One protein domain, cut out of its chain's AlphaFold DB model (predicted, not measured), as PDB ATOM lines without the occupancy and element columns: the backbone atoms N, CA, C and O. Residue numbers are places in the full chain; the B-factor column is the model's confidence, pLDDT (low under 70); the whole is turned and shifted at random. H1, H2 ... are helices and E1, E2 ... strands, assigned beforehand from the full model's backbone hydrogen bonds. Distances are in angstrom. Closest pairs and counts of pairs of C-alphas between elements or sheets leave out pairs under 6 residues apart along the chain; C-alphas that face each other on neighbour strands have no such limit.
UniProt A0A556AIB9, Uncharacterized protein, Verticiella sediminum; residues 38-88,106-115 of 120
ATOM      1  N   PHE A  38     152.651 151.024 171.550       80.38
ATOM      2  CA  PHE A  38     151.980 152.163 170.942       80.38
ATOM      3  C   PHE A  38     152.967 152.842 169.995       80.38
ATOM      4  O   PHE A  38     154.129 153.031 170.357       80.38
ATOM      5  N   HIS A  39     152.525 153.192 168.790       80.81
ATOM      6  CA  HIS A  39     153.388 153.733 167.739       80.81
ATOM      7  C   HIS A  39     152.968 155.153 167.356       80.81
ATOM      8  O   HIS A  39     151.779 155.455 167.265       80.81
ATOM      9  N   GLY A  40     153.949 156.016 167.096       76.88
ATOM     10  CA  GLY A  40     153.731 157.380 166.614       76.88
ATOM     11  C   GLY A  40     155.004 158.225 166.676       76.88
ATOM     12  O   GLY A  40     155.990 157.814 167.275       76.88
ATOM     13  N   ALA A  41     155.030 159.369 165.991       72.38
ATOM     14  CA  ALA A  41     156.201 160.257 165.912       72.38
ATOM     15  C   ALA A  41     157.557 159.541 165.654       72.38
ATOM     16  O   ALA A  41     158.587 159.922 166.203       72.38
ATOM     17  N   GLY A  42     157.561 158.474 164.840       79.81
ATOM     18  CA  GLY A  42     158.770 157.706 164.503       79.81
ATOM     19  C   GLY A  42     159.314 156.806 165.623       79.81
ATOM     20  O   GLY A  42     160.429 156.303 165.511       79.81
ATOM     21  N   ARG A  43     158.546 156.590 166.696       85.06
ATOM     22  CA  ARG A  43     158.955 155.822 167.873       85.06
ATOM     23  C   ARG A  43     157.864 154.840 168.320       85.06
ATOM     24  O   ARG A  43     156.681 155.000 168.023       85.06
ATOM     25  N   SER A  44     158.298 153.812 169.045       86.06
ATOM     26  CA  SER A  44     157.439 152.868 169.758       86.06
ATOM     27  C   SER A  44     157.580 153.075 171.266       86.06
ATOM     28  O   SER A  44     158.699 153.224 171.762       86.06
ATOM     29  N   TRP A  45     156.464 153.035 171.988       88.12
ATOM     30  CA  TRP A  45     156.416 153.085 173.449       88.12
ATOM     31  C   TRP A  45     155.760 151.829 173.992       88.12
ATOM     32  O   TRP A  45     154.747 151.368 173.463       88.12
ATOM     33  N   SER A  46     156.319 151.276 175.062       89.38
ATOM     34  CA  SER A  46     155.664 150.201 175.799       89.38
ATOM     35  C   SER A  46     154.621 150.768 176.762       89.38
ATOM     36  O   SER A  46     154.722 151.910 177.215       89.38
ATOM     37  N   ARG A  47     153.643 149.938 177.137       88.25
ATOM     38  CA  ARG A  47     152.712 150.244 178.232       88.25
ATOM     39  C   ARG A  47     153.436 150.741 179.490       88.25
ATOM     40  O   ARG A  47     153.083 151.791 180.014       88.25
ATOM     41  N   ASP A  48     154.454 150.016 179.951       89.88
ATOM     42  CA  ASP A  48     155.176 150.358 181.185       89.88
ATOM     43  C   ASP A  48     155.897 151.701 181.076       89.88
ATOM     44  O   ASP A  48     155.936 152.474 182.033       89.88
ATOM     45  N   GLU A  49     156.425 152.013 179.893       90.19
ATOM     46  CA  GLU A  49     157.021 153.314 179.635       90.19
ATOM     47  C   GLU A  49     155.985 154.439 179.733       90.19
ATOM     48  O   GLU A  49     156.245 155.438 180.402       90.19
ATOM     49  N   ILE A  50     154.809 154.268 179.128       91.00
ATOM     50  CA  ILE A  50     153.732 155.264 179.184       91.00
ATOM     51  C   ILE A  50     153.260 155.470 180.626       91.00
ATOM     52  O   ILE A  50     153.133 156.609 181.070       91.00
ATOM     53  N   LEU A  51     153.065 154.392 181.391       91.31
ATOM     54  CA  LEU A  51     152.677 154.483 182.803       91.31
ATOM     55  C   LEU A  51     153.730 155.212 183.646       91.31
ATOM     56  O   LEU A  51     153.386 156.005 184.526       91.31
ATOM     57  N   ARG A  52     155.016 154.962 183.370       92.06
ATOM     58  CA  ARG A  52     156.129 155.640 184.039       92.06
ATOM     59  C   ARG A  52     156.157 157.129 183.703       92.06
ATOM     60  O   ARG A  52     156.269 157.936 184.621       92.06
ATOM     61  N   LEU A  53     156.038 157.488 182.422       91.56
ATOM     62  CA  LEU A  53     156.018 158.882 181.959       91.56
ATOM     63  C   LEU A  53     154.815 159.650 182.516       91.56
ATOM     64  O   LEU A  53     154.963 160.790 182.943       91.56
ATOM     65  N   ALA A  54     153.655 158.998 182.599       91.81
ATOM     66  CA  ALA A  54     152.443 159.593 183.143       91.81
ATOM     67  C   ALA A  54     152.477 159.787 184.670       91.81
ATOM     68  O   ALA A  54     151.597 160.448 185.212       91.81
ATOM     69  N   GLY A  55     153.442 159.203 185.391       93.38
ATOM     70  CA  GLY A  55     153.471 159.247 186.857       93.38
ATOM     71  C   GLY A  55     152.391 158.378 187.515       93.38
ATOM     72  O   GLY A  55     151.948 158.667 188.629       93.38
ATOM     73  N   PHE A  56     151.970 157.298 186.846       92.81
ATOM     74  CA  PHE A  56     150.852 156.447 187.268       92.81
ATOM     75  C   PHE A  56     151.003 155.918 188.702       92.81
ATOM     76  O   PHE A  56     150.085 156.042 189.508       92.81
ATOM     77  N   ALA A  57     152.178 155.385 189.053       91.81
ATOM     78  CA  ALA A  57     152.424 154.827 190.383       91.81
ATOM     79  C   ALA A  57     152.233 155.860 191.507       91.81
ATOM     80  O   ALA A  57     151.797 155.512 192.603       91.81
ATOM     81  N   ASP A  58     152.547 157.127 191.240       94.12
ATOM     82  CA  ASP A  58     152.349 158.201 192.206       94.12
ATOM     83  C   ASP A  58     150.879 158.614 192.315       94.12
ATOM     84  O   ASP A  58     150.362 158.800 193.415       94.12
ATOM     85  N   ALA A  59     150.168 158.655 191.189       90.88
ATOM     86  CA  ALA A  59     148.736 158.928 191.166       90.88
ATOM     87  C   ALA A  59     147.914 157.865 191.907       90.88
ATOM     88  O   ALA A  59     147.009 158.220 192.658       90.88
ATOM     89  N   VAL A  60     148.269 156.583 191.774       91.56
ATOM     90  CA  VAL A  60     147.631 155.486 192.525       91.56
ATOM     91  C   VAL A  60     147.806 155.668 194.033       91.56
ATOM     92  O   VAL A  60     146.865 155.450 194.792       91.56
ATOM     93  N   ARG A  61     148.987 156.118 194.482       91.94
ATOM     94  CA  ARG A  61     149.229 156.412 195.903       91.94
ATOM     95  C   ARG A  61     148.440 157.625 196.390       91.94
ATOM     96  O   ARG A  61     147.919 157.592 197.498       91.94
ATOM     97  N   ARG A  62     148.355 158.686 195.580       92.12
ATOM     98  CA  ARG A  62     147.631 159.922 195.930       92.12
ATOM     99  C   ARG A  62     146.111 159.756 195.905       92.12
ATOM    100  O   ARG A  62     145.419 160.431 196.662       92.12
ATOM    101  N   HIS A  63     145.596 158.855 195.072       88.94
ATOM    102  CA  HIS A  63     144.164 158.654 194.855       88.94
ATOM    103  C   HIS A  63     143.775 157.165 194.958       88.94
ATOM    104  O   HIS A  63     143.309 156.578 193.979       88.94
ATOM    105  N   PRO A  64     143.908 156.533 196.142       85.44
ATOM    106  CA  PRO A  64     143.678 155.093 196.310       85.44
ATOM    107  C   PRO A  64     142.223 154.665 196.051       85.44
ATOM    108  O   PRO A  64     141.948 153.503 195.760       85.44
ATOM    109  N   THR A  65     141.281 155.604 196.139       83.50
ATOM    110  CA  THR A  65     139.848 155.388 195.892       83.50
ATOM    111  C   THR A  65     139.429 155.671 194.449       83.50
ATOM    112  O   THR A  65     138.238 155.638 194.152       83.50
ATOM    113  N   HIS A  66     140.370 155.976 193.550       85.19
ATOM    114  CA  HIS A  66     140.065 156.350 192.171       85.19
ATOM    115  C   HIS A  66     140.473 155.257 191.169       85.19
ATOM    116  O   HIS A  66     141.446 154.522 191.339       85.19
ATOM    117  N   GLU A  67     139.709 155.150 190.090       86.06
ATOM    118  CA  GLU A  67     140.163 154.619 188.810       86.06
ATOM    119  C   GLU A  67     141.121 155.642 188.185       86.06
ATOM    120  O   GLU A  67     140.760 156.809 188.044       86.06
ATOM    121  N   ILE A  68     142.340 155.235 187.828       87.75
ATOM    122  CA  ILE A  68     143.295 156.105 187.137       87.75
ATOM    123  C   ILE A  68     143.381 155.649 185.684       87.75
ATOM    124  O   ILE A  68     143.737 154.500 185.419       87.75
ATOM    125  N   ILE A  69     143.069 156.553 184.760       88.69
ATOM    126  CA  ILE A  69     143.160 156.346 183.313       88.69
ATOM    127  C   ILE A  69     144.334 157.162 182.785       88.69
ATOM    128  O   ILE A  69     144.522 158.315 183.185       88.69
ATOM    129  N   VAL A  70     145.111 156.573 181.876       89.62
ATOM    130  CA  VAL A  70     146.238 157.253 181.237       89.62
ATOM    131  C   VAL A  70     145.866 157.656 179.817       89.62
ATOM    132  O   VAL A  70     145.507 156.825 178.987       89.62
ATOM    133  N   LEU A  71     145.969 158.948 179.534       89.31
ATOM    134  CA  LEU A  71     145.869 159.508 178.194       89.31
ATOM    135  C   LEU A  71     147.258 159.516 177.571       89.31
ATOM    136  O   LEU A  71     148.193 160.056 178.165       89.31
ATOM    137  N   PHE A  72     147.378 158.964 176.369       89.94
ATOM    138  CA  PHE A  72     148.616 158.994 175.607       89.94
ATOM    139  C   PHE A  72     148.373 159.547 174.206       89.94
ATOM    140  O   PHE A  72     147.511 159.057 173.471       89.94
ATOM    141  N   HIS A  73     149.143 160.568 173.837       86.75
ATOM    142  CA  HIS A  73     149.059 161.216 172.536       86.75
ATOM    143  C   HIS A  73     150.407 161.186 171.823       86.75
ATOM    144  O   HIS A  73     151.447 161.448 172.425       86.75
ATOM    145  N   THR A  74     150.375 160.880 170.528       81.94
ATOM    146  CA  THR A  74     151.579 160.690 169.705       81.94
ATOM    147  C   THR A  74     151.581 161.502 168.413       81.94
ATOM    148  O   THR A  74     152.442 161.278 167.560       81.94
ATOM    149  N   VAL A  75     150.610 162.397 168.214       76.81
ATOM    150  CA  VAL A  75     150.558 163.267 167.033       76.81
ATOM    151  C   VAL A  75     151.172 164.619 167.404       76.81
ATOM    152  O   VAL A  75     150.707 165.292 168.309       76.81
ATOM    153  N   GLY A  76     152.244 165.028 166.723       77.50
ATOM    154  CA  GLY A  76     152.995 166.227 167.116       77.50
ATOM    155  C   GLY A  76     153.917 165.963 168.310       77.50
ATOM    156  O   GLY A  76     154.653 164.976 168.302       77.50
ATOM    157  N   GLU A  77     153.910 166.849 169.309       80.69
ATOM    158  CA  GLU A  77     154.704 166.665 170.529       80.69
ATOM    159  C   GLU A  77     154.034 165.619 171.440       80.69
ATOM    160  O   GLU A  77     152.879 165.800 171.840       80.69
ATOM    161  N   PRO A  78     154.712 164.498 171.749       82.62
ATOM    162  CA  PRO A  78     154.112 163.434 172.536       82.62
ATOM    163  C   PRO A  78     153.897 163.887 173.978       82.62
ATOM    164  O   PRO A  78     154.810 164.409 174.618       82.62
ATOM    165  N   PHE A  79     152.713 163.611 174.520       88.00
ATOM    166  CA  PHE A  79     152.415 163.890 175.922       88.00
ATOM    167  C   PHE A  79     151.617 162.764 176.575       88.00
ATOM    168  O   PHE A  79     150.935 161.965 175.922       88.00
ATOM    169  N   THR A  80     151.696 162.729 177.902       90.25
ATOM    170  CA  THR A  80     150.894 161.861 178.761       90.25
ATOM    171  C   THR A  80     150.102 162.702 179.748       90.25
ATOM    172  O   THR A  80     150.644 163.646 180.320       90.25
ATOM    173  N   ALA A  81     148.850 162.332 179.995       88.44
ATOM    174  CA  ALA A  81     148.033 162.922 181.050       88.44
ATOM    175  C   ALA A  81     147.308 161.834 181.854       88.44
ATOM    176  O   ALA A  81     147.182 160.693 181.412       88.44
ATOM    177  N   LEU A  82     146.841 162.193 183.049       91.50
ATOM    178  CA  LEU A  82     146.124 161.296 183.952       91.50
ATOM    179  C   LEU A  82     144.718 161.821 184.219       91.50
ATOM    180  O   LEU A  82     144.536 163.007 184.488       91.50
ATOM    181  N   ILE A  83     143.744 160.916 184.218       88.19
ATOM    182  CA  ILE A  83     142.387 161.181 184.692       88.19
ATOM    183  C   ILE A  83     142.156 160.309 185.924       88.19
ATOM    184  O   ILE A  83     142.292 159.088 185.848       88.19
ATOM    185  N   ALA A  84     141.795 160.925 187.048       88.06
ATOM    186  CA  ALA A  84     141.385 160.223 188.258       88.06
ATOM    187  C   ALA A  84     139.858 160.275 188.386       88.06
ATOM    188  O   ALA A  84     139.279 161.353 188.498       88.06
ATOM    189  N   ILE A  85     139.206 159.115 188.389       83.25
ATOM    190  CA  ILE A  85     137.750 158.983 188.493       83.25
ATOM    191  C   ILE A  85     137.426 158.308 189.828       83.25
ATOM    192  O   ILE A  85     137.877 157.185 190.044       83.25
ATOM    193  N   PRO A  86     136.662 158.931 190.740       82.00
ATOM    194  CA  PRO A  86     136.263 158.283 191.987       82.00
ATOM    195  C   PRO A  86     135.550 156.947 191.723       82.00
ATOM    196  O   PRO A  86     134.644 156.874 190.895       82.00
ATOM    197  N   ARG A  87     135.929 155.884 192.446       72.88
ATOM    198  CA  ARG A  87     135.235 154.580 192.389       72.88
ATOM    199  C   ARG A  87     133.854 154.631 193.038       72.88
ATOM    200  O   ARG A  87     133.002 153.787 192.759       72.88
ATOM    201  N   GLU A  88     133.633 155.613 193.907       66.88
ATOM    202  CA  GLU A  88     132.340 155.864 194.525       66.88
ATOM    203  C   GLU A  88     131.385 156.441 193.482       66.88
ATOM    204  O   GLU A  88     131.452 157.608 193.096       66.88
ATOM    205  N   TRP A 106     136.306 150.576 181.045       66.81
ATOM    206  CA  TRP A 106     137.712 150.827 181.342       66.81
ATOM    207  C   TRP A 106     138.145 150.148 182.636       66.81
ATOM    208  O   TRP A 106     137.411 150.136 183.626       66.81
ATOM    209  N   ARG A 107     139.381 149.659 182.639       75.56
ATOM    210  CA  ARG A 107     140.073 149.105 183.797       75.56
ATOM    211  C   ARG A 107     141.109 150.088 184.335       75.56
ATOM    212  O   ARG A 107     141.629 150.952 183.629       75.56
ATOM    213  N   HIS A 108     141.455 149.906 185.602       79.38
ATOM    214  CA  HIS A 108     142.488 150.680 186.272       79.38
ATOM    215  C   HIS A 108     143.841 150.578 185.545       79.38
ATOM    216  O   HIS A 108     144.393 149.487 185.393       79.38
ATOM    217  N   GLY A 109     144.401 151.716 185.129       80.00
ATOM    218  CA  GLY A 109     145.647 151.760 184.361       80.00
ATOM    219  C   GLY A 109     145.492 151.385 182.886       80.00
ATOM    220  O   GLY A 109     146.496 151.049 182.246       80.00
ATOM    221  N   ASP A 110     144.272 151.423 182.348       83.12
ATOM    222  CA  ASP A 110     144.068 151.404 180.904       83.12
ATOM    223  C   ASP A 110     144.623 152.679 180.266       83.12
ATOM    224  O   ASP A 110     144.588 153.776 180.837       83.12
ATOM    225  N   ILE A 111     145.159 152.503 179.059       82.56
ATOM    226  CA  ILE A 111     145.731 153.575 178.255       82.56
ATOM    227  C   ILE A 111     144.763 153.875 177.119       82.56
ATOM    228  O   ILE A 111     144.514 153.019 176.270       82.56
ATOM    229  N   MET A 112     144.264 155.106 177.071       84.19
ATOM    230  CA  MET A 112     143.581 155.626 175.896       84.19
ATOM    231  C   MET A 112     144.614 156.270 174.973       84.19
ATOM    232  O   MET A 112     145.169 157.328 175.284       84.19
ATOM    233  N   HIS A 113     144.877 155.625 173.837       79.56
ATOM    234  CA  HIS A 113     145.721 156.185 172.785       79.56
ATOM    235  C   HIS A 113     144.868 157.024 171.838       79.56
ATOM    236  O   HIS A 113     143.974 156.505 171.175       79.56
ATOM    237  N   ILE A 114     145.143 158.326 171.780       74.31
ATOM    238  CA  ILE A 114     144.495 159.236 170.835       74.31
ATOM    239  C   ILE A 114     145.444 159.412 169.650       74.31
ATOM    240  O   ILE A 114     146.317 160.287 169.660       74.31
ATOM    241  N   ALA A 115     145.277 158.569 168.634       64.50
ATOM    242  CA  ALA A 115     145.791 158.839 167.301       64.50
ATOM    243  C   ALA A 115     144.757 159.719 166.592       64.50
ATOM    244  O   ALA A 115     143.650 159.272 166.307       64.50
TER     245      ALA A 115
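Overview. This is residues 38 to 88 and 106 to 115 of the 120 residues of an uncharacterized protein of Verticiella sediminum (UniProt A0A556AIB9). A long two-stranded hairpin of E3 and E4, with the short strand E5 beside one half of E3, makes a narrow sheet; two short helices, H1 and H2, cover one of its faces, and a small hairpin of E1 and E2 sits towards one end. No named helix covers the other face. The printed part has 61 residues, with two named helices and five named strands in the order E1 E2 H1 H2 E3 E4 E5, and its class is mixed, helices and strands. The larger sheet runs E4 E3 E5 and is mixed; E1 and E2 form a second, antiparallel sheet. The whole is compact, with a radius of gyration of the C-alphas of 11.8 A, yet its outline is a rod of 39 by 17 by 16 A.

Along the chain. Find C-alpha 38 at (151.980, 152.163, 170.942), where E1 begins; it runs to residue 40. E2 follows at residues 43 to 46. Straight after it comes H1, residues 47 to 53, 10.0 A long, and then H2, residues 56 to 62, 9.9 A long. Look next for C-alpha 66 at (140.065, 156.350, 192.171): from there E3 runs 22.1 A to residue 73. E4, residues 79 to 86, measures 23.5 A. E5, residues 111 to 114, ends at C-alpha 114, (144.495, 159.236, 170.835).

Arrangement. Start at inner strand E3. E3 and E4 are a hairpin, antiparallel at 159 degrees; look at N 67 and O 85, 2.7 A apart, and N 71 and O 81, 2.8 A. On E3's other side E5 is parallel at 34 degrees, with N 112 and O 70 at 2.9 A. H1 and H2 are on the same face of this sheet. H1, at a height of 8.8 A over the sheet, lies over E3 and runs across the strands, at 87 degrees to E3 on the local plane; their closest C-alphas, Leu 51 and Val 70, are 7.2 A apart. H2, at a height of 9.0 A, lies over E3 and only just over E4, with 3 of its 7 C-alphas falling there. The closest C-alphas of H2 and E3 are Val 60 and Ile 68, 6.9 A apart. The helices are close but not clearly touching, at a steep tilt of 59 degrees, the same way. In both, every O i to N i+4 pair is within hydrogen-bond range. In the hairpin of E1 and E2, antiparallel at 161 degrees, N 45 and O 38 are 2.8 A apart. E2 is apart from E3, E4 and E5.

Size, cuts and confidence. The C-alphas farthest apart, Gly 42 and Glu 88, are 40.0 A from each other. Residues 89 to 105 are not printed, and C-alphas 88 and 106 are 15.1 A apart across the cut. The links printed whole are tight. The mean pLDDT of the printed part is 84.8; look for values under 70 at residues 88, 106 and 115.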